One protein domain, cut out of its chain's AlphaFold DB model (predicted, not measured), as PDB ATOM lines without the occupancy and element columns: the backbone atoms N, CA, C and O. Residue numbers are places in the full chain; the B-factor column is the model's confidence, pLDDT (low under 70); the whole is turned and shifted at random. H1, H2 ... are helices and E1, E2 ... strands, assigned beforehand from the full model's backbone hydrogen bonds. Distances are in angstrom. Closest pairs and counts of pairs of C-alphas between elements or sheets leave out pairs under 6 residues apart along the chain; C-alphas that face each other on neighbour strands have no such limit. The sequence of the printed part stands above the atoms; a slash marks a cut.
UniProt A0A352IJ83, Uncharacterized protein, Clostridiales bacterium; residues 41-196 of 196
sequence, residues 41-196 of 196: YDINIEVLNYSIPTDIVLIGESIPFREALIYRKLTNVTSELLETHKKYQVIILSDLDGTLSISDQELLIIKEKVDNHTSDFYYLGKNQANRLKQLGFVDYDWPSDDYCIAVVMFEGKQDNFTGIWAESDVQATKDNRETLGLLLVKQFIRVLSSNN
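What this domain is: This is residues 41 to 196 of the 196 residues of an uncharacterized protein of Clostridiales bacterium (UniProt A0A352IJ83). A six-stranded twisted sheet forms the core, with the long helix H5 over one face and H2 over the other. H1 packs on H5, while the short H3 only grazes the sheet and the short H4 lies off it, near H5. The printed part has 156 residues with five named helices and six named strands, in the order H1 E1 E2 E3 H2 E4 H3 E5 E6 H4 H5. The mixed sheet runs E2 E1 E3 E4 E5 E6, and the class is mixed, helices and strands. The whole is compact, with a radius of gyration of the C-alphas of 14.5 A, and rounded, spanning 37 by 37 by 30 A.

Where its parts are: The strands are E2, residues 72 to 74; E1, residues 54 to 60, 19.2 A long; E3, residues 88 to 95, 23.0 A; E4, residues 120 to 125, 16.7 A; E5, residues 148 to 154, 16.6 A; and E6, residues 157 to 161. The helices are H1, residues 41 to 51, 14.7 A; H2, residues 104 to 115, 15.6 A; H3, residues 129 to 134; H4, residues 167 to 172; and H5, residues 179 to 194, 22.8 A. H1 begins at C-alpha 41 (39.605, 10.616, -61.487), E3 begins at C-alpha 88 (49.796, 15.016, -45.536), and H5 ends at C-alpha 194 (37.914, 12.901, -42.832).

How they stand to each other: E2 and E6 are the edge strands. E2 and E1 are parallel, with N 72 and O 56 2.9 A apart, within hydrogen-bond range, as are N 57 and O 90 of parallel E1 and E3, 2.8 A, and N 93 and O 122 of parallel E3 and E4, 2.8 A. E4 and E5 are antiparallel, with N 121 and O 151 at 2.8 A. E5 and E6 form a hairpin, with N 152 and O 159 at 2.9 A. E3, H2 and E4 make a strand-helix-strand unit, two parallel neighbour strands with a helix between, its crossover right-handed. H2 runs along the strands, over E3 and E4, at a height over the sheet of 10.1 A. H5 is on the opposite face at 9.1 A, also along the strands, over E4 and only just over E3 and E5, with 3 C-alphas on each; these are three layers, helices on both faces of a sheet. The closest C-alphas of E5 and H5, Phe 154 and Val 191, are 5.6 A apart. With its residues 182 to 189 alone H5 touches H1, at a steep tilt of 38 degrees, the same way; their closest C-alphas, Tyr 41 and Leu 182, are 5.9 A apart. Every O i to N i+4 pair is within hydrogen-bond range in H1, H3, H4 and H5, and 7 of 8 in H2.

The domain as a whole: The C-alphas of Asn 116 and Asp 175, the two farthest apart, are 38.8 A apart. The printed part has no cut; the links E1 to E2, E2 to E3 and H3 to E5 are long. The mean pLDDT of the printed part is 93.4, and residue 196, the chain's last, is under 70.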
ATOM      1  N   TYR A  41      38.205  10.886 -61.786       93.31
ATOM      2  CA  TYR A  41      39.605  10.616 -61.487       93.31
ATOM      3  C   TYR A  41      40.425  11.904 -61.587       93.31
ATOM      4  O   TYR A  41      41.146  12.237 -60.647       93.31
ATOM      5  N   ASP A  42      40.238  12.667 -62.666       93.38
ATOM      6  CA  ASP A  42      40.914  13.954 -62.859       93.38
ATOM      7  C   ASP A  42      40.582  14.929 -61.727       93.38
ATOM      8  O   ASP A  42      41.475  15.557 -61.160       93.38
ATOM      9  N   ILE A  43      39.305  14.995 -61.332       91.50
ATOM     10  CA  ILE A  43      38.855  15.839 -60.218       91.50
ATOM     11  C   ILE A  43      39.563  15.444 -58.916       91.50
ATOM     12  O   ILE A  43      40.072  16.309 -58.205       91.50
ATOM     13  N   ASN A  44      39.644  14.149 -58.601       92.69
ATOM     14  CA  ASN A  44      40.300  13.700 -57.372       92.69
ATOM     15  C   ASN A  44      41.812  13.977 -57.379       92.69
ATOM     16  O   ASN A  44      42.370  14.336 -56.342       92.69
ATOM     17  N   ILE A  45      42.471  13.854 -58.537       93.88
ATOM     18  CA  ILE A  45      43.883  14.226 -58.695       93.88
ATOM     19  C   ILE A  45      44.075  15.722 -58.427       93.88
ATOM     20  O   ILE A  45      44.992  16.102 -57.698       93.88
ATOM     21  N   GLU A  46      43.203  16.583 -58.956       91.62
ATOM     22  CA  GLU A  46      43.273  18.026 -58.696       91.62
ATOM     23  C   GLU A  46      43.090  18.354 -57.212       91.62
ATOM     24  O   GLU A  46      43.826  19.185 -56.671       91.62
ATOM     25  N   VAL A  47      42.175  17.664 -56.526       90.81
ATOM     26  CA  VAL A  47      41.995  17.835 -55.080       90.81
ATOM     27  C   VAL A  47      43.273  17.456 -54.323       90.81
ATOM     28  O   VAL A  47      43.719  18.252 -53.498       90.81
ATOM     29  N   LEU A  48      43.918  16.320 -54.626       91.62
ATOM     30  CA  LEU A  48      45.181  15.906 -53.981       91.62
ATOM     31  C   LEU A  48      46.362  16.839 -54.285       91.62
ATOM     32  O   LEU A  48      47.256  17.015 -53.454       91.62
ATOM     33  N   ASN A  49      46.386  17.435 -55.475       88.75
ATOM     34  CA  ASN A  49      47.470  18.325 -55.879       88.75
ATOM     35  C   ASN A  49      47.327  19.726 -55.267       88.75
ATOM     36  O   ASN A  49      48.336  20.327 -54.887       88.75
ATOM     37  N   TYR A  50      46.101  20.252 -55.175       88.00
ATOM     38  CA  TYR A  50      45.873  21.680 -54.923       88.00
ATOM     39  C   TYR A  50      45.041  21.990 -53.676       88.00
ATOM     40  O   TYR A  50      45.327  22.977 -52.999       88.00
ATOM     41  N   SER A  51      44.019  21.192 -53.359       90.62
ATOM     42  CA  SER A  51      43.104  21.468 -52.237       90.62
ATOM     43  C   SER A  51      43.534  20.782 -50.943       90.62
ATOM     44  O   SER A  51      43.439  21.373 -49.871       90.62
ATOM     45  N   ILE A  52      44.060  19.562 -51.051       91.25
ATOM     46  CA  ILE A  52      44.629  18.770 -49.960       91.25
ATOM     47  C   ILE A  52      46.048  18.357 -50.386       91.25
ATOM     48  O   ILE A  52      46.275  17.184 -50.688       91.25
ATOM     49  N   PRO A  53      47.009  19.304 -50.483       90.06
ATOM     50  CA  PRO A  53      48.335  19.011 -51.012       90.06
ATOM     51  C   PRO A  53      49.004  17.872 -50.240       90.06
ATOM     52  O   PRO A  53      49.345  18.023 -49.066       90.06
ATOM     53  N   THR A  54      49.212  16.749 -50.926       95.94
ATOM     54  CA  THR A  54      49.702  15.498 -50.324       95.94
ATOM     55  C   THR A  54      51.042  15.085 -50.930       95.94
ATOM     56  O   THR A  54      51.261  15.246 -52.133       95.94
ATOM     57  N   ASP A  55      51.990  14.626 -50.112       98.31
ATOM     58  CA  ASP A  55      53.232  14.007 -50.594       98.31
ATOM     59  C   ASP A  55      52.969  12.521 -50.796       98.31
ATOM     60  O   ASP A  55      52.792  11.791 -49.828       98.31
ATOM     61  N   ILE A  56      52.882  12.090 -52.051       98.69
ATOM     62  CA  ILE A  56      52.649  10.688 -52.382       98.69
ATOM     63  C   ILE A  56      53.997  10.069 -52.731       98.69
ATOM     64  O   ILE A  56      54.659  10.479 -53.690       98.69
ATOM     65  N   VAL A  57      54.389   9.072 -51.950       98.69
ATOM     66  CA  VAL A  57      55.651   8.355 -52.081       98.69
ATOM     67  C   VAL A  57      55.351   6.938 -52.539       98.69
ATOM     68  O   VAL A  57      54.672   6.196 -51.840       98.69
ATOM     69  N   LEU A  58      55.860   6.552 -53.706       98.62
ATOM     70  CA  LEU A  58      55.733   5.195 -54.235       98.62
ATOM     71  C   LEU A  58      57.065   4.454 -54.102       98.62
ATOM     72  O   LEU A  58      58.078   4.899 -54.638       98.62
ATOM     73  N   ILE A  59      57.052   3.306 -53.435       98.50
ATOM     74  CA  ILE A  59      58.198   2.408 -53.270       98.50
ATOM     75  C   ILE A  59      57.852   1.080 -53.947       98.50
ATOM     76  O   ILE A  59      56.781   0.529 -53.704       98.50
ATOM     77  N   GLY A  60      58.754   0.560 -54.783       96.75
ATOM     78  CA  GLY A  60      58.564  -0.713 -55.486       96.75
ATOM     79  C   GLY A  60      58.062  -0.573 -56.925       96.75
ATOM     80  O   GLY A  60      58.561   0.244 -57.711       96.75
ATOM     81  N   GLU A  61      57.115  -1.424 -57.304       95.19
ATOM     82  CA  GLU A  61      56.594  -1.502 -58.672       95.19
ATOM     83  C   GLU A  61      55.815  -0.234 -59.072       95.19
ATOM     84  O   GLU A  61      55.364   0.552 -58.239       95.19
ATOM     85  N   SER A  62      55.728   0.036 -60.378       93.94
ATOM     86  CA  SER A  62      55.000   1.210 -60.875       93.94
ATOM     87  C   SER A  62      53.497   0.954 -60.888       93.94
ATOM     88  O   SER A  62      53.047  -0.053 -61.423       93.94
ATOM     89  N   ILE A  63      52.727   1.929 -60.412       93.75
ATOM     90  CA  ILE A  63      51.271   1.958 -60.554       93.75
ATOM     91  C   ILE A  63      50.935   2.900 -61.718       93.75
ATOM     92  O   ILE A  63      51.498   3.997 -61.779       93.75
ATOM     93  N   PRO A  64      50.052   2.508 -62.652       92.00
ATOM     94  CA  PRO A  64      49.646   3.326 -63.797       92.00
ATOM     95  C   PRO A  64      48.689   4.458 -63.376       92.00
ATOM     96  O   PRO A  64      47.517   4.482 -63.748       92.00
ATOM     97  N   PHE A  65      49.188   5.396 -62.573       95.31
ATOM     98  CA  PHE A  65      48.503   6.655 -62.302       95.31
ATOM     99  C   PHE A  65      48.463   7.524 -63.566       95.31
ATOM    100  O   PHE A  65      49.377   7.469 -64.392       95.31
ATOM    101  N   ARG A  66      47.435   8.371 -63.701       94.31
ATOM    102  CA  ARG A  66      47.421   9.401 -64.751       94.31
ATOM    103  C   ARG A  66      48.559  10.395 -64.545       94.31
ATOM    104  O   ARG A  66      48.884  10.743 -63.413       94.31
ATOM    105  N   GLU A  67      49.103  10.906 -65.650       92.19
ATOM    106  CA  GLU A  67      50.287  11.782 -65.665       92.19
ATOM    107  C   GLU A  67      50.147  13.043 -64.799       92.19
ATOM    108  O   GLU A  67      51.140  13.578 -64.315       92.19
ATOM    109  N   ALA A  68      48.918  13.517 -64.581       93.94
ATOM    110  CA  ALA A  68      48.650  14.690 -63.759       93.94
ATOM    111  C   ALA A  68      48.869  14.456 -62.249       93.94
ATOM    112  O   ALA A  68      48.975  15.430 -61.499       93.94
ATOM    113  N   LEU A  69      48.915  13.204 -61.774       96.06
ATOM    114  CA  LEU A  69      49.157  12.921 -60.361       96.06
ATOM    115  C   LEU A  69      50.613  13.229 -60.002       96.06
ATOM    116  O   LEU A  69      51.542  12.653 -60.565       96.06
ATOM    117  N   ILE A  70      50.811  14.100 -59.013       96.50
ATOM    118  CA  ILE A  70      52.145  14.431 -58.517       96.50
ATOM    119  C   ILE A  70      52.517  13.439 -57.417       96.50
ATOM    120  O   ILE A  70      51.976  13.478 -56.314       96.50
ATOM    121  N   TYR A  71      53.485  12.581 -57.709       97.69
ATOM    122  CA  TYR A  71      54.077  11.658 -56.750       97.69
ATOM    123  C   TYR A  71      55.574  11.530 -57.018       97.69
ATOM    124  O   TYR A  71      56.077  11.908 -58.078       97.69
ATOM    125  N   ARG A  72      56.298  10.977 -56.053       97.69
ATOM    126  CA  ARG A  72      57.718  10.670 -56.195       97.69
ATOM    127  C   ARG A  72      57.950   9.191 -55.961       97.69
ATOM    128  O   ARG A  72      57.386   8.594 -55.048       97.69
ATOM    129  N   LYS A  73      58.768   8.599 -56.825       97.88
ATOM    130  CA  LYS A  73      59.124   7.186 -56.760       97.88
ATOM    131  C   LYS A  73      60.493   7.031 -56.113       97.88
ATOM    132  O   LYS A  73      61.438   7.693 -56.533       97.88
ATOM    133  N   LEU A  74      60.592   6.157 -55.118       97.25
ATOM    134  CA  LEU A  74      61.834   5.848 -54.419       97.25
ATOM    135  C   LEU A  74      62.279   4.416 -54.714       97.25
ATOM    136  O   LEU A  74      61.466   3.497 -54.807       97.25
ATOM    137  N   THR A  75      63.589   4.240 -54.851       93.25
ATOM    138  CA  THR A  75      64.241   2.934 -55.035       93.25
ATOM    139  C   THR A  75      64.833   2.376 -53.742       93.25
ATOM    140  O   THR A  75      65.207   1.212 -53.698       93.25
ATOM    141  N   ASN A  76      64.947   3.211 -52.714       93.12
ATOM    142  CA  ASN A  76      65.499   2.899 -51.403       93.12
ATOM    143  C   ASN A  76      64.798   3.766 -50.354       93.12
ATOM    144  O   ASN A  76      64.331   4.865 -50.670       93.12
ATOM    145  N   VAL A  77      64.752   3.293 -49.110       97.25
ATOM    146  CA  VAL A  77      64.098   4.019 -48.016       97.25
ATOM    147  C   VAL A  77      65.131   4.507 -47.007       97.25
ATOM    148  O   VAL A  77      65.895   3.732 -46.441       97.25
ATOM    149  N   THR A  78      65.139   5.814 -46.757       97.56
ATOM    150  CA  THR A  78      65.873   6.440 -45.651       97.56
ATOM    151  C   THR A  78      64.968   7.466 -44.979       97.56
ATOM    152  O   THR A  78      64.041   7.973 -45.614       97.56
ATOM    153  N   SER A  79      65.232   7.804 -43.714       96.69
ATOM    154  CA  SER A  79      64.435   8.808 -42.996       96.69
ATOM    155  C   SER A  79      64.428  10.153 -43.730       96.69
ATOM    156  O   SER A  79      63.365  10.733 -43.915       96.69
ATOM    157  N   GLU A  80      65.584  10.591 -44.246       97.62
ATOM    158  CA  GLU A  80      65.715  11.817 -45.050       97.62
ATOM    159  C   GLU A  80      64.859  11.769 -46.320       97.62
ATOM    160  O   GLU A  80      64.152  12.725 -46.635       97.62
ATOM    161  N   LEU A  81      64.868  10.638 -47.034       97.56
ATOM    162  CA  LEU A  81      64.072  10.483 -48.245       97.56
ATOM    163  C   LEU A  81      62.573  10.426 -47.967       97.56
ATOM    164  O   LEU A  81      61.828  10.591 -48.926       97.56
ATOM    165  N   LEU A  82      62.117  10.198 -46.733       97.94
ATOM    166  CA  LEU A  82      60.702  10.239 -46.344       97.94
ATOM    167  C   LEU A  82      60.285  11.562 -45.687       97.94
ATOM    168  O   LEU A  82      59.121  11.706 -45.316       97.94
ATOM    169  N   GLU A  83      61.177  12.542 -45.548       97.25
ATOM    170  CA  GLU A  83      60.787  13.859 -45.046       97.25
ATOM    171  C   GLU A  83      59.849  14.586 -46.018       97.25
ATOM    172  O   GLU A  83      59.973  14.489 -47.242       97.25
ATOM    173  N   THR A  84      58.899  15.341 -45.463       96.75
ATOM    174  CA  THR A  84      57.953  16.151 -46.233       96.75
ATOM    175  C   THR A  84      57.652  17.471 -45.534       96.75
ATOM    176  O   THR A  84      57.640  17.572 -44.310       96.75
ATOM    177  N   HIS A  85      57.372  18.502 -46.330       94.81
ATOM    178  CA  HIS A  85      56.850  19.784 -45.849       94.81
ATOM    179  C   HIS A  85      55.341  19.928 -46.083       94.81
ATOM    180  O   HIS A  85      54.761  20.969 -45.769       94.81
ATOM    181  N   LYS A  86      54.699  18.916 -46.679       94.00
ATOM    182  CA  LYS A  86      53.249  18.900 -46.875       94.00
ATOM    183  C   LYS A  86      52.565  18.437 -45.591       94.00
ATOM    184  O   LYS A  86      53.117  17.639 -44.844       94.00
ATOM    185  N   LYS A  87      51.344  18.928 -45.358       92.19
ATOM    186  CA  LYS A  87      50.524  18.536 -44.196       92.19
ATOM    187  C   LYS A  87      50.237  17.030 -44.182       92.19
ATOM    188  O   LYS A  87      50.104  16.457 -43.110       92.19
ATOM    189  N   TYR A  88      50.132  16.424 -45.363       95.88
ATOM    190  CA  TYR A  88      49.796  15.016 -45.536       95.88
ATOM    191  C   TYR A  88      50.884  14.289 -46.315       95.88
ATOM    192  O   TYR A  88      51.399  14.817 -47.310       95.88
ATOM    193  N   GLN A  89      51.171  13.059 -45.901       98.25
ATOM    194  CA  GLN A  89      51.990  12.115 -46.646       98.25
ATOM    195  C   GLN A  89      51.259  10.785 -46.782       98.25
ATOM    196  O   GLN A  89      50.661  10.292 -45.829       98.25
ATOM    197  N   VAL A  90      51.346  10.204 -47.972       98.62
ATOM    198  CA  VAL A  90      50.887   8.854 -48.276       98.62
ATOM    199  C   VAL A  90      52.088   8.062 -48.772       98.62
ATOM    200  O   VAL A  90      52.733   8.453 -49.744       98.62
ATOM    201  N   ILE A  91      52.382   6.946 -48.117       98.81
ATOM    202  CA  ILE A  91      53.431   6.010 -48.512       98.81
ATOM    203  C   ILE A  91      52.764   4.767 -49.092       98.81
ATOM    204  O   ILE A  91      51.992   4.090 -48.418       98.81
ATOM    205  N   ILE A  92      53.087   4.458 -50.344       98.75
ATOM    206  CA  ILE A  92      52.608   3.283 -51.065       98.75
ATOM    207  C   ILE A  92      53.778   2.321 -51.245       98.75
ATOM    208  O   ILE A  92      54.766   2.650 -51.904       98.75
ATOM    209  N   LEU A  93      53.651   1.125 -50.688       98.44
ATOM    210  CA  LEU A  93      54.573   0.015 -50.866       98.44
ATOM    211  C   LEU A  93      53.969  -0.972 -51.872       98.44
ATOM    212  O   LEU A  93      53.022  -1.681 -51.548       98.44
ATOM    213  N   SER A  94      54.487  -0.993 -53.098       97.50
ATOM    214  CA  SER A  94      53.953  -1.801 -54.200       97.50
ATOM    215  C   SER A  94      54.784  -3.061 -54.450       97.50
ATOM    216  O   SER A  94      55.963  -2.977 -54.795       97.50
ATOM    217  N   ASP A  95      54.123  -4.205 -54.312       96.12
ATOM    218  CA  ASP A  95      54.601  -5.590 -54.440       96.12
ATOM    219  C   ASP A  95      53.511  -6.466 -55.105       96.12
ATOM    220  O   ASP A  95      53.231  -7.600 -54.709       96.12
ATOM    221  N   LEU A  96      52.838  -5.888 -56.099       92.00
ATOM    222  CA  LEU A  96      51.822  -6.506 -56.943       92.00
ATOM    223  C   LEU A  96      52.351  -7.759 -57.651       92.00
ATOM    224  O   LEU A  96      51.626  -8.750 -57.733       92.00
ATOM    225  N   ASP A  97      53.607  -7.733 -58.108       91.88
ATOM    226  CA  ASP A  97      54.252  -8.873 -58.774       91.88
ATOM    227  C   ASP A  97      54.986  -9.799 -57.781       91.88
ATOM    228  O   ASP A  97      55.531 -10.835 -58.170       91.88
ATOM    229  N   GLY A  98      55.003  -9.456 -56.486       93.00
ATOM    230  CA  GLY A  98      55.687 -10.226 -55.443       93.00
ATOM    231  C   GLY A  98      57.215 -10.105 -55.481       93.00
ATOM    232  O   GLY A  98      57.911 -10.927 -54.879       93.00
ATOM    233  N   THR A  99      57.750  -9.124 -56.215       93.31
ATOM    234  CA  THR A  99      59.193  -8.989 -56.475       93.31
ATOM    235  C   THR A  99      59.879  -7.933 -55.616       93.31
ATOM    236  O   THR A  99      61.090  -7.722 -55.746       93.31
ATOM    237  N   LEU A 100      59.142  -7.273 -54.719       95.31
ATOM    238  CA  LEU A 100      59.677  -6.196 -53.903       95.31
ATOM    239  C   LEU A 100      60.786  -6.702 -52.973       95.31
ATOM    240  O   LEU A 100      60.555  -7.473 -52.039       95.31
ATOM    241  N   SER A 101      61.992  -6.182 -53.181       94.19
ATOM    242  CA  SER A 101      63.114  -6.350 -52.263       94.19
ATOM    243  C   SER A 101      63.188  -5.152 -51.320       94.19
ATOM    244  O   SER A 101      63.692  -4.100 -51.703       94.19
ATOM    245  N   ILE A 102      62.709  -5.326 -50.088       96.69
ATOM    246  CA  ILE A 102      62.788  -4.324 -49.016       96.69
ATOM    247  C   ILE A 102      63.272  -4.969 -47.714       96.69
ATOM    248  O   ILE A 102      62.858  -6.081 -47.366       96.69
ATOM    249  N   SER A 103      64.164  -4.294 -46.994       97.50
ATOM    250  CA  SER A 103      64.715  -4.765 -45.718       97.50
ATOM    251  C   SER A 103      63.817  -4.426 -44.520       97.50
ATOM    252  O   SER A 103      62.976  -3.533 -44.586       97.50
ATOM    253  N   ASP A 104      64.009  -5.115 -43.391       97.94
ATOM    254  CA  ASP A 104      63.273  -4.800 -42.155       97.94
ATOM    255  C   ASP A 104      63.623  -3.404 -41.622       97.94
ATOM    256  O   ASP A 104      62.766  -2.729 -41.068       97.94
ATOM    257  N   GLN A 105      64.860  -2.938 -41.826       98.19
ATOM    258  CA  GLN A 105      65.275  -1.584 -41.444       98.19
ATOM    259  C   GLN A 105      64.483  -0.524 -42.217       98.19
ATOM    260  O   GLN A 105      63.996   0.435 -41.627       98.19
ATOM    261  N   GLU A 106      64.302  -0.724 -43.521       98.44
ATOM    262  CA  GLU A 106      63.490   0.158 -44.363       98.44
ATOM    263  C   GLU A 106      62.011   0.125 -43.962       98.44
ATOM    264  O   GLU A 106      61.374   1.174 -43.873       98.44
ATOM    265  N   LEU A 107      61.471  -1.057 -43.647       98.50
ATOM    266  CA  LEU A 107      60.106  -1.189 -43.130       98.50
ATOM    267  C   LEU A 107      59.932  -0.495 -41.772       98.50
ATOM    268  O   LEU A 107      58.911   0.147 -41.553       98.50
ATOM    269  N   LEU A 108      60.918  -0.570 -40.878       98.50
ATOM    270  CA  LEU A 108      60.874   0.114 -39.582       98.50
ATOM    271  C   LEU A 108      60.911   1.641 -39.722       98.50
ATOM    272  O   LEU A 108      60.224   2.325 -38.971       98.50
ATOM    273  N   ILE A 109      61.636   2.173 -40.711       98.62
ATOM    274  CA  ILE A 109      61.617   3.609 -41.035       98.62
ATOM    275  C   ILE A 109      60.217   4.042 -41.497       98.62
ATOM    276  O   ILE A 109      59.719   5.085 -41.078       98.62
ATOM    277  N   ILE A 110      59.553   3.238 -42.337       98.62
ATOM    278  CA  ILE A 110      58.163   3.506 -42.744       98.62
ATOM    279  C   ILE A 110      57.233   3.414 -41.530       98.62
ATOM    280  O   ILE A 110      56.398   4.292 -41.327       98.62
ATOM    281  N   LYS A 111      57.395   2.379 -40.697       98.25
ATOM    282  CA  LYS A 111      56.579   2.176 -39.500       98.25
ATOM    283  C   LYS A 111      56.680   3.348 -38.531       98.25
ATOM    284  O   LYS A 111      55.657   3.772 -38.012       98.25
ATOM    285  N   GLU A 112      57.869   3.907 -38.327       98.38
ATOM    286  CA  GLU A 112      58.054   5.094 -37.486       98.38
ATOM    287  C   GLU A 112      57.177   6.266 -37.960       98.38
ATOM    288  O   GLU A 112      56.568   6.957 -37.144       98.38
ATOM    289  N   LYS A 113      57.052   6.474 -39.277       98.19
ATOM    290  CA  LYS A 113      56.180   7.519 -39.835       98.19
ATOM    291  C   LYS A 113      54.693   7.252 -39.584       98.19
ATOM    292  O   LYS A 113      53.952   8.206 -39.327       98.19
ATOM    293  N   VAL A 114      54.279   5.984 -39.631       97.75
ATOM    294  CA  VAL A 114      52.903   5.536 -39.353       97.75
ATOM    295  C   VAL A 114      52.570   5.670 -37.865       97.75
ATOM    296  O   VAL A 114      51.576   6.302 -37.518       97.75
ATOM    297  N   ASP A 115      53.431   5.155 -36.984       97.00
ATOM    298  CA  ASP A 115      53.241   5.179 -35.526       97.00
ATOM    299  C   ASP A 115      53.237   6.611 -34.970       97.00
ATOM    300  O   ASP A 115      52.528   6.907 -34.011       97.00
ATOM    301  N   ASN A 116      53.991   7.520 -35.597       96.69
ATOM    302  CA  ASN A 116      53.974   8.949 -35.275       96.69
ATOM    303  C   ASN A 116      52.799   9.708 -35.922       96.69
ATOM    304  O   ASN A 116      52.718  10.930 -35.789       96.69
ATOM    305  N   HIS A 117      51.910   9.014 -36.640       95.81
ATOM    306  CA  HIS A 117      50.749   9.574 -37.340       95.81
ATOM    307  C   HIS A 117      51.106  10.667 -38.361       95.81
ATOM    308  O   HIS A 117      50.315  11.570 -38.635       95.81
ATOM    309  N   THR A 118      52.318  10.603 -38.917       96.31
ATOM    310  CA  THR A 118      52.810  11.571 -39.912       96.31
ATOM    311  C   THR A 118      52.532  11.144 -41.349       96.31
ATOM    312  O   THR A 118      52.533  11.993 -42.242       96.31
ATOM    313  N   SER A 119      52.264   9.854 -41.565       98.12
ATOM    314  CA  SER A 119      52.042   9.296 -42.896       98.12
ATOM    315  C   SER A 119      51.001   8.189 -42.862       98.12
ATOM    316  O   SER A 119      51.059   7.301 -42.011       98.12
ATOM    317  N   ASP A 120      50.106   8.210 -43.842       98.19
ATOM    318  CA  ASP A 120      49.249   7.075 -44.156       98.19
ATOM    319  C   ASP A 120      50.055   6.045 -44.954       98.19
ATOM    320  O   ASP A 120      50.852   6.402 -45.829       98.19
ATOM    321  N   PHE A 121      49.838   4.762 -44.689       98.56
ATOM    322  CA  PHE A 121      50.557   3.665 -45.326       98.56
ATOM    323  C   PHE A 121      49.609   2.753 -46.089       98.56
ATOM    324  O   PHE A 121      48.566   2.370 -45.574       98.56
ATOM    325  N   TYR A 122      50.004   2.376 -47.301       98.38
ATOM    326  CA  TYR A 122      49.295   1.440 -48.164       98.38
ATOM    327  C   TYR A 122      50.292   0.410 -48.672       98.38
ATOM    328  O   TYR A 122      51.235   0.764 -49.375       98.38
ATOM    329  N   TYR A 123      50.088  -0.863 -48.361       97.75
ATOM    330  CA  TYR A 123      50.838  -1.955 -48.966       97.75
ATOM    331  C   TYR A 123      49.956  -2.703 -49.958       97.75
ATOM    332  O   TYR A 123      48.812  -3.035 -49.651       97.75
ATOM    333  N   LEU A 124      50.500  -2.934 -51.150       96.50
ATOM    334  CA  LEU A 124      49.850  -3.607 -52.263       96.50
ATOM    335  C   LEU A 124      50.621  -4.879 -52.587       96.50
ATOM    336  O   LEU A 124      51.751  -4.791 -53.048       96.50
ATOM    337  N   GLY A 125      50.029  -6.043 -52.364       94.25
ATOM    338  CA  GLY A 125      50.687  -7.329 -52.573       94.25
ATOM    339  C   GLY A 125      50.437  -8.302 -51.431       94.25
ATOM    340  O   GLY A 125      49.634  -8.050 -50.537       94.25
ATOM    341  N   LYS A 126      51.127  -9.444 -51.482       92.00
ATOM    342  CA  LYS A 126      51.003 -10.509 -50.470       92.00
ATOM    343  C   LYS A 126      52.340 -10.991 -49.911       92.00
ATOM    344  O   LYS A 126      52.367 -11.561 -48.823       92.00
ATOM    345  N   ASN A 127      53.455 -10.777 -50.613       94.00
ATOM    346  CA  ASN A 127      54.739 -11.386 -50.254       94.00
ATOM    347  C   ASN A 127      55.299 -10.846 -48.923       94.00
ATOM    348  O   ASN A 127      55.900 -11.583 -48.144       94.00
ATOM    349  N   GLN A 128      55.050  -9.571 -48.619       94.31
ATOM    350  CA  GLN A 128      55.491  -8.912 -47.385       94.31
ATOM    351  C   GLN A 128      54.463  -8.982 -46.248       94.31
ATOM    352  O   GLN A 128      54.772  -8.556 -45.137       94.31
ATOM    353  N   ALA A 129      53.270  -9.547 -46.474       91.31
ATOM    354  CA  ALA A 129      52.162  -9.566 -45.512       91.31
ATOM    355  C   ALA A 129      52.574 -10.063 -44.116       91.31
ATOM    356  O   ALA A 129      52.364  -9.386 -43.108       91.31
ATOM    357  N   ASN A 130      53.240 -11.221 -44.061       92.12
ATOM    358  CA  ASN A 130      53.695 -11.812 -42.802       92.12
ATOM    359  C   ASN A 130      54.742 -10.941 -42.096       92.12
ATOM    360  O   ASN A 130      54.701 -10.810 -40.874       92.12
ATOM    361  N   ARG A 131      55.661 -10.328 -42.853       94.94
ATOM    362  CA  ARG A 131      56.696  -9.441 -42.301       94.94
ATOM    363  C   ARG A 131      56.078  -8.168 -41.730       94.94
ATOM    364  O   ARG A 131      56.401  -7.789 -40.612       94.94
ATOM    365  N   LEU A 132      55.133  -7.554 -42.442       95.88
ATOM    366  CA  LEU A 132      54.416  -6.367 -41.966       95.88
ATOM    367  C   LEU A 132      53.628  -6.648 -40.682       95.88
ATOM    368  O   LEU A 132      53.673  -5.847 -39.749       95.88
ATOM    369  N   LYS A 133      52.973  -7.813 -40.589       94.62
ATOM    370  CA  LYS A 133      52.311  -8.255 -39.355       94.62
ATOM    371  C   LYS A 133      53.310  -8.440 -38.206       94.62
ATOM    372  O   LYS A 133      53.082  -7.939 -37.112       94.62
ATOM    373  N   GLN A 134      54.435  -9.117 -38.447       95.75
ATOM    374  CA  GLN A 134      55.479  -9.326 -37.431       95.75
ATOM    375  C   GLN A 134      56.092  -8.014 -36.927       95.75
ATOM    376  O   GLN A 134      56.411  -7.903 -35.747       95.75
ATOM    377  N   LEU A 135      56.225  -7.021 -37.808       96.94
ATOM    378  CA  LEU A 135      56.696  -5.682 -37.458       96.94
ATOM    379  C   LEU A 135      55.604  -4.810 -36.820       96.94
ATOM    380  O   LEU A 135      55.902  -3.702 -36.389       96.94
ATOM    381  N   GLY A 136      54.360  -5.286 -36.722       95.31
ATOM    382  CA  GLY A 136      53.273  -4.579 -36.048       95.31
ATOM    383  C   GLY A 136      52.690  -3.419 -36.853       95.31
ATOM    384  O   GLY A 136      52.318  -2.405 -36.267       95.31
ATOM    385  N   PHE A 137      52.634  -3.530 -38.183       95.38
ATOM    386  CA  PHE A 137      51.802  -2.631 -38.997       95.38
ATOM    387  C   PHE A 137      50.311  -2.906 -38.777       95.38
ATOM    388  O   PHE A 137      49.511  -1.980 -38.732       95.38
ATOM    389  N   VAL A 138      49.953  -4.181 -38.614       91.06
ATOM    390  CA  VAL A 138      48.587  -4.655 -38.363       91.06
ATOM    391  C   VAL A 138      48.604  -5.795 -37.348       91.06
ATOM    392  O   VAL A 138      49.602  -6.509 -37.230       91.06
ATOM    393  N   ASP A 139      47.499  -5.981 -36.631       87.62
ATOM    394  CA  ASP A 139      47.326  -7.003 -35.590       87.62
ATOM    395  C   ASP A 139      46.363  -8.141 -35.981       87.62
ATOM    396  O   ASP A 139      46.219  -9.114 -35.240       87.62
ATOM    397  N   TYR A 140      45.755  -8.071 -37.167       85.88
ATOM    398  CA  TYR A 140      44.814  -9.064 -37.684       85.88
ATOM    399  C   TYR A 140      45.437  -9.985 -38.744       85.88
ATOM    400  O   TYR A 140      46.535  -9.753 -39.257       85.88
ATOM    401  N   ASP A 141      44.735 -11.078 -39.048       83.00
ATOM    402  CA  ASP A 141      45.077 -11.963 -40.161       83.00
ATOM    403  C   ASP A 141      44.584 -11.369 -41.477       83.00
ATOM    404  O   ASP A 141      43.395 -11.095 -41.639       83.00
ATOM    405  N   TRP A 142      45.508 -11.180 -42.417       83.31
ATOM    406  CA  TRP A 142      45.206 -10.618 -43.727       83.31
ATOM    407  C   TRP A 142      44.233 -11.535 -44.497       83.31
ATOM    408  O   TRP A 142      44.563 -12.707 -44.716       83.31
ATOM    409  N   PRO A 143      43.062 -11.030 -44.942       85.38
ATOM    410  CA  PRO A 143      42.162 -11.764 -45.833       85.38
ATOM    411  C   PRO A 143      42.862 -12.309 -47.088       85.38
ATOM    412  O   PRO A 143      43.564 -11.597 -47.802       85.38
ATOM    413  N   SER A 144      42.661 -13.589 -47.399       85.00
ATOM    414  CA  SER A 144      43.379 -14.250 -48.497       85.00
ATOM    415  C   SER A 144      43.074 -13.685 -49.886       85.00
ATOM    416  O   SER A 144      43.870 -13.885 -50.802       85.00
ATOM    417  N   ASP A 145      41.928 -13.033 -50.057       89.75
ATOM    418  CA  ASP A 145      41.433 -12.431 -51.295       89.75
ATOM    419  C   ASP A 145      41.778 -10.940 -51.423       89.75
ATOM    420  O   ASP A 145      41.578 -10.354 -52.487       89.75
ATOM    421  N   ASP A 146      42.353 -10.333 -50.388       91.19
ATOM    422  CA  ASP A 146      42.732  -8.927 -50.388       91.19
ATOM    423  C   ASP A 146      44.203  -8.753 -50.782       91.19
ATOM    424  O   ASP A 146      45.086  -9.500 -50.358       91.19
ATOM    425  N   TYR A 147      44.469  -7.757 -51.615       92.31
ATOM    426  CA  TYR A 147      45.797  -7.368 -52.072       92.31
ATOM    427  C   TYR A 147      46.185  -5.983 -51.563       92.31
ATOM    428  O   TYR A 147      47.267  -5.522 -51.915       92.31
ATOM    429  N   CYS A 148      45.361  -5.312 -50.751       94.75
ATOM    430  CA  CYS A 148      45.727  -4.045 -50.134       94.75
ATOM    431  C   CYS A 148      45.437  -4.014 -48.637       94.75
ATOM    432  O   CYS A 148      44.295  -4.138 -48.214       94.75
ATOM    433  N   ILE A 149      46.468  -3.710 -47.852       94.38
ATOM    434  CA  ILE A 149      46.296  -3.222 -46.484       94.38
ATOM    435  C   ILE A 149      46.648  -1.750 -46.455       94.38
ATOM    436  O   ILE A 149      47.699  -1.352 -46.960       94.38
ATOM    437  N   ALA A 150      45.810  -0.962 -45.795       96.50
ATOM    438  CA  ALA A 150      46.143   0.401 -45.440       96.50
ATOM    439  C   ALA A 150      46.075   0.616 -43.929       96.50
ATOM    440  O   ALA A 150      45.160   0.124 -43.274       96.50
ATOM    441  N   VAL A 151      47.032   1.375 -43.403       97.38
ATOM    442  CA  VAL A 151      47.069   1.869 -42.024       97.38
ATOM    443  C   VAL A 151      47.077   3.382 -42.117       97.38
ATOM    444  O   VAL A 151      48.021   3.965 -42.652       97.38
ATOM    445  N   VAL A 152      45.996   4.018 -41.684       97.25
ATOM    446  CA  VAL A 152      45.744   5.426 -41.998       97.25
ATOM    447  C   VAL A 152      45.159   6.162 -40.810       97.25
ATOM    448  O   VAL A 152      44.533   5.553 -39.945       97.25
ATOM    449  N   MET A 153      45.288   7.482 -40.795       96.00
ATOM    450  CA  MET A 153      44.490   8.314 -39.901       96.00
ATOM    451  C   MET A 153      43.104   8.517 -40.514       96.00
ATOM    452  O   MET A 153      42.986   9.067 -41.602       96.00
ATOM    453  N   PHE A 154      42.042   8.101 -39.836       94.75
ATOM    454  CA  PHE A 154      40.655   8.306 -40.246       94.75
ATOM    455  C   PHE A 154      39.853   8.872 -39.073       94.75
ATOM    456  O   PHE A 154      39.884   8.327 -37.970       94.75
ATOM    457  N   GLU A 155      39.175  10.002 -39.290       92.56
ATOM    458  CA  GLU A 155      38.431  10.722 -38.242       92.56
ATOM    459  C   GLU A 155      39.270  10.973 -36.965       92.56
ATOM    460  O   GLU A 155      38.793  10.875 -35.831       92.56
ATOM    461  N   GLY A 156      40.562  11.280 -37.144       90.25
ATOM    462  CA  GLY A 156      41.499  11.562 -36.052       90.25
ATOM    463  C   GLY A 156      41.995  10.340 -35.268       90.25
ATOM    464  O   GLY A 156      42.641  10.514 -34.234       90.25
ATOM    465  N   LYS A 157      41.727   9.115 -35.733       94.19
ATOM    466  CA  LYS A 157      42.228   7.868 -35.138       94.19
ATOM    467  C   LYS A 157      42.965   7.037 -36.175       94.19
ATOM    468  O   LYS A 157      42.603   7.060 -37.342       94.19
ATOM    469  N   GLN A 158      43.968   6.280 -35.745       94.94
ATOM    470  CA  GLN A 158      44.580   5.291 -36.622       94.94
ATOM    471  C   GLN A 158      43.605   4.130 -36.832       94.94
ATOM    472  O   GLN A 158      43.098   3.569 -35.858       94.94
ATOM    473  N   ASP A 159      43.355   3.789 -38.089       94.56
ATOM    474  CA  ASP A 159      42.459   2.717 -38.501       94.56
ATOM    475  C   ASP A 159      43.085   1.896 -39.636       94.56
ATOM    476  O   ASP A 159      43.980   2.357 -40.354       94.56
ATOM    477  N   ASN A 160      42.601   0.668 -39.790       93.50
ATOM    478  CA  ASN A 160      43.062  -0.269 -40.796       93.50
ATOM    479  C   ASN A 160      41.979  -0.473 -41.855       93.50
ATOM    480  O   ASN A 160      40.851  -0.847 -41.539       93.50
ATOM    481  N   PHE A 161      42.334  -0.303 -43.126       91.81
ATOM    482  CA  PHE A 161      41.440  -0.586 -44.245       91.81
ATOM    483  C   PHE A 161      41.933  -1.789 -45.043       91.81
ATOM    484  O   PHE A 161      43.121  -1.928 -45.328       91.81
ATOM    485  N   THR A 162      40.973  -2.625 -45.421       89.81
ATOM    486  CA  THR A 162      41.103  -3.790 -46.301       89.81
ATOM    487  C   THR A 162      40.101  -3.653 -47.449       89.81
ATOM    488  O   THR A 162      39.186  -2.822 -47.395       89.81
ATOM    489  N   GLY A 163      40.276  -4.429 -48.514       86.19
ATOM    490  CA  GLY A 163      39.362  -4.484 -49.655       86.19
ATOM    491  C   GLY A 163      39.435  -3.266 -50.578       86.19
ATOM    492  O   GLY A 163      38.519  -3.037 -51.363       86.19
ATOM    493  N   ILE A 164      40.506  -2.467 -50.490       91.62
ATOM    494  CA  ILE A 164      40.773  -1.369 -51.438       91.62
ATOM    495  C   ILE A 164      41.189  -1.936 -52.804       91.62
ATOM    496  O   ILE A 164      40.921  -1.326 -53.839       91.62
ATOM    497  N   TRP A 165      41.853  -3.093 -52.796       92.75
ATOM    498  CA  TRP A 165      42.263  -3.820 -53.989       92.75
ATOM    499  C   TRP A 165      42.171  -5.317 -53.719       92.75
ATOM    500  O   TRP A 165      43.049  -5.875 -53.070       92.75
ATOM    501  N   ALA A 166      41.113  -5.966 -54.193       90.31
ATOM    502  CA  ALA A 166      40.876  -7.390 -53.982       90.31
ATOM    503  C   ALA A 166      41.092  -8.210 -55.262       90.31
ATOM    504  O   ALA A 166      41.205  -7.683 -56.371       90.31
ATOM    505  N   GLU A 167      41.105  -9.536 -55.125       88.06
ATOM    506  CA  GLU A 167      41.232 -10.465 -56.250       88.06
ATOM    507  C   GLU A 167      40.161 -10.214 -57.317       88.06
ATOM    508  O   GLU A 167      40.453 -10.237 -58.512       88.06
ATOM    509  N   SER A 168      38.930  -9.912 -56.895       85.94
ATOM    510  CA  SER A 168      37.836  -9.563 -57.801       85.94
ATOM    511  C   SER A 168      38.144  -8.336 -58.652       85.94
ATOM    512  O   SER A 168      37.809  -8.334 -59.836       85.94
ATOM    513  N   ASP A 169      38.805  -7.324 -58.084       87.50
ATOM    514  CA  ASP A 169      39.176  -6.110 -58.810       87.50
ATOM    515  C   ASP A 169      40.259  -6.431 -59.835       87.50
ATOM    516  O   ASP A 169      40.095  -6.122 -61.012       87.50
ATOM    517  N   VAL A 170      41.293  -7.180 -59.430       84.88
ATOM    518  CA  VAL A 170      42.353  -7.654 -60.336       84.88
ATOM    519  C   VAL A 170      41.760  -8.377 -61.548       84.88
ATOM    520  O   VAL A 170      42.186  -8.141 -62.679       84.88
ATOM    521  N   GLN A 171      40.772  -9.254 -61.335       83.00
ATOM    522  CA  GLN A 171      40.108  -9.975 -62.424       83.00
ATOM    523  C   GLN A 171      39.233  -9.056 -63.286       83.00
ATOM    524  O   GLN A 171      39.259  -9.173 -64.512       83.00
ATOM    525  N   ALA A 172      38.471  -8.152 -62.665       79.69
ATOM    526  CA  ALA A 172      37.539  -7.257 -63.349       79.69
ATOM    527  C   ALA A 172      38.241  -6.164 -64.169       79.69
ATOM    528  O   ALA A 172      37.657  -5.626 -65.109       79.69
ATOM    529  N   THR A 173      39.490  -5.836 -63.836       79.31
ATOM    530  CA  THR A 173      40.204  -4.691 -64.410       79.31
ATOM    531  C   THR A 173      41.402  -5.092 -65.257       79.31
ATOM    532  O   THR A 173      42.233  -4.237 -65.563       79.31
ATOM    533  N   LYS A 174      41.505  -6.365 -65.661       74.62
ATOM    534  CA  LYS A 174      42.583  -6.857 -66.541       74.62
ATOM    535  C   LYS A 174      42.797  -5.976 -67.776       74.62
ATOM    536  O   LYS A 174      43.935  -5.763 -68.182       74.62
ATOM    537  N   ASP A 175      41.713  -5.405 -68.302       77.44
ATOM    538  CA  ASP A 175      41.727  -4.543 -69.488       77.44
ATOM    539  C   ASP A 175      41.754  -3.036 -69.162       77.44
ATOM    540  O   ASP A 175      41.955  -2.214 -70.057       77.44
ATOM    541  N   ASN A 176      41.591  -2.647 -67.891       84.38
ATOM    542  CA  ASN A 176      41.629  -1.253 -67.447       84.38
ATOM    543  C   ASN A 176      42.726  -1.027 -66.404       84.38
ATOM    544  O   ASN A 176      42.499  -1.062 -65.189       84.38
ATOM    545  N   ARG A 177      43.914  -0.716 -66.926       82.06
ATOM    546  CA  ARG A 177      45.130  -0.486 -66.146       82.06
ATOM    547  C   ARG A 177      44.989   0.655 -65.134       82.06
ATOM    548  O   ARG A 177      45.597   0.567 -64.081       82.06
ATOM    549  N   GLU A 178      44.164   1.670 -65.386       89.56
ATOM    550  CA  GLU A 178      44.034   2.832 -64.489       89.56
ATOM    551  C   GLU A 178      43.246   2.537 -63.202       89.56
ATOM    552  O   GLU A 178      43.255   3.349 -62.276       89.56
ATOM    553  N   THR A 179      42.559   1.393 -63.115       91.44
ATOM    554  CA  THR A 179      41.578   1.160 -62.044       91.44
ATOM    555  C   THR A 179      42.195   1.169 -60.648       91.44
ATOM    556  O   THR A 179      41.652   1.814 -59.753       91.44
ATOM    557  N   LEU A 180      43.349   0.524 -60.462       93.25
ATOM    558  CA  LEU A 180      44.067   0.562 -59.185       93.25
ATOM    559  C   LEU A 180      44.415   2.005 -58.793       93.25
ATOM    560  O   LEU A 180      44.177   2.425 -57.663       93.25
ATOM    561  N   GLY A 181      44.926   2.785 -59.750       95.44
ATOM    562  CA  GLY A 181      45.266   4.186 -59.525       95.44
ATOM    563  C   GLY A 181      44.052   5.025 -59.114       95.44
ATOM    564  O   GLY A 181      44.146   5.836 -58.189       95.44
ATOM    565  N   LEU A 182      42.907   4.800 -59.761       94.12
ATOM    566  CA  LEU A 182      41.632   5.443 -59.438       94.12
ATOM    567  C   LEU A 182      41.152   5.094 -58.025       94.12
ATOM    568  O   LEU A 182      40.734   5.988 -57.286       94.12
ATOM    569  N   LEU A 183      41.182   3.812 -57.657       94.38
ATOM    570  CA  LEU A 183      40.725   3.337 -56.349       94.38
ATOM    571  C   LEU A 183      41.587   3.903 -55.219       94.38
ATOM    572  O   LEU A 183      41.043   4.440 -54.254       94.38
ATOM    573  N   LEU A 184      42.910   3.882 -55.386       97.06
ATOM    574  CA  LEU A 184      43.845   4.481 -54.435       97.06
ATOM    575  C   LEU A 184      43.588   5.975 -54.259       97.06
ATOM    576  O   LEU A 184      43.393   6.437 -53.141       97.06
ATOM    577  N   VAL A 185      43.497   6.732 -55.355       97.19
ATOM    578  CA  VAL A 185      43.255   8.180 -55.284       97.19
ATOM    579  C   VAL A 185      41.903   8.502 -54.638       97.19
ATOM    580  O   VAL A 185      41.823   9.413 -53.813       97.19
ATOM    581  N   LYS A 186      40.847   7.735 -54.937       95.06
ATOM    582  CA  LYS A 186      39.554   7.860 -54.242       95.06
ATOM    583  C   LYS A 186      39.685   7.600 -52.744       95.06
ATOM    584  O   LYS A 186      39.115   8.348 -51.949       95.06
ATOM    585  N   GLN A 187      40.429   6.567 -52.361       96.38
ATOM    586  CA  GLN A 187      40.639   6.225 -50.961       96.38
ATOM    587  C   GLN A 187      41.457   7.301 -50.236       96.38
ATOM    588  O   GLN A 187      41.067   7.705 -49.144       96.38
ATOM    589  N   PHE A 188      42.508   7.847 -50.857       96.81
ATOM    590  CA  PHE A 188      43.288   8.952 -50.287       96.81
ATOM    591  C   PHE A 188      42.390  10.155 -50.009       96.81
ATOM    592  O   PHE A 188      42.385  10.681 -48.902       96.81
ATOM    593  N   ILE A 189      41.558  10.552 -50.975       95.12
ATOM    594  CA  ILE A 189      40.609  11.654 -50.784       95.12
ATOM    595  C   ILE A 189      39.649  11.383 -49.628       95.12
ATOM    596  O   ILE A 189      39.462  12.258 -48.781       95.12
ATOM    597  N   ARG A 190      39.056  10.185 -49.575       94.44
ATOM    598  CA  ARG A 190      38.142   9.789 -48.497       94.44
ATOM    599  C   ARG A 190      38.804   9.914 -47.126       94.44
ATOM    600  O   ARG A 190      38.210  10.490 -46.219       94.44
ATOM    601  N   VAL A 191      40.014   9.380 -46.986       95.12
ATOM    602  CA  VAL A 191      40.754   9.354 -45.722       95.12
ATOM    603  C   VAL A 191      41.184  10.761 -45.321       95.12
ATOM    604  O   VAL A 191      40.808  11.248 -44.256       95.12
ATOM    605  N   LEU A 192      41.881  11.470 -46.205       93.38
ATOM    606  CA  LEU A 192      42.447  12.782 -45.901       93.38
ATOM    607  C   LEU A 192      41.369  13.847 -45.654       93.38
ATOM    608  O   LEU A 192      41.566  14.740 -44.831       93.38
ATOM    609  N   SER A 193      40.210  13.743 -46.316       90.56
ATOM    610  CA  SER A 193      39.081  14.651 -46.072       90.56
ATOM    611  C   SER A 193      38.402  14.412 -44.724       90.56
ATOM    612  O   SER A 193      37.818  15.345 -44.192       90.56
ATOM    613  N   SER A 194      38.490  13.203 -44.155       89.62
ATOM    614  CA  SER A 194      37.914  12.901 -42.832       89.62
ATOM    615  C   SER A 194      38.674  13.557 -41.672       89.62
ATOM    616  O   SER A 194      38.133  13.697 -40.579       89.62
ATOM    617  N   ASN A 195      39.924  13.965 -41.916       80.94
ATOM    618  CA  ASN A 195      40.811  14.583 -40.926       80.94
ATOM    619  C   ASN A 195      40.909  16.114 -41.066       80.94
ATOM    620  O   ASN A 195      41.787  16.729 -40.451       80.94
ATOM    621  N   ASN A 196      40.091  16.721 -41.930       65.19
ATOM    622  CA  ASN A 196      39.963  18.176 -42.074       65.19
ATOM    623  C   ASN A 196      38.727  18.679 -41.336       65.19
ATOM    624  O   ASN A 196      38.850  19.759 -40.716       65.19
TER     625      ASN A 196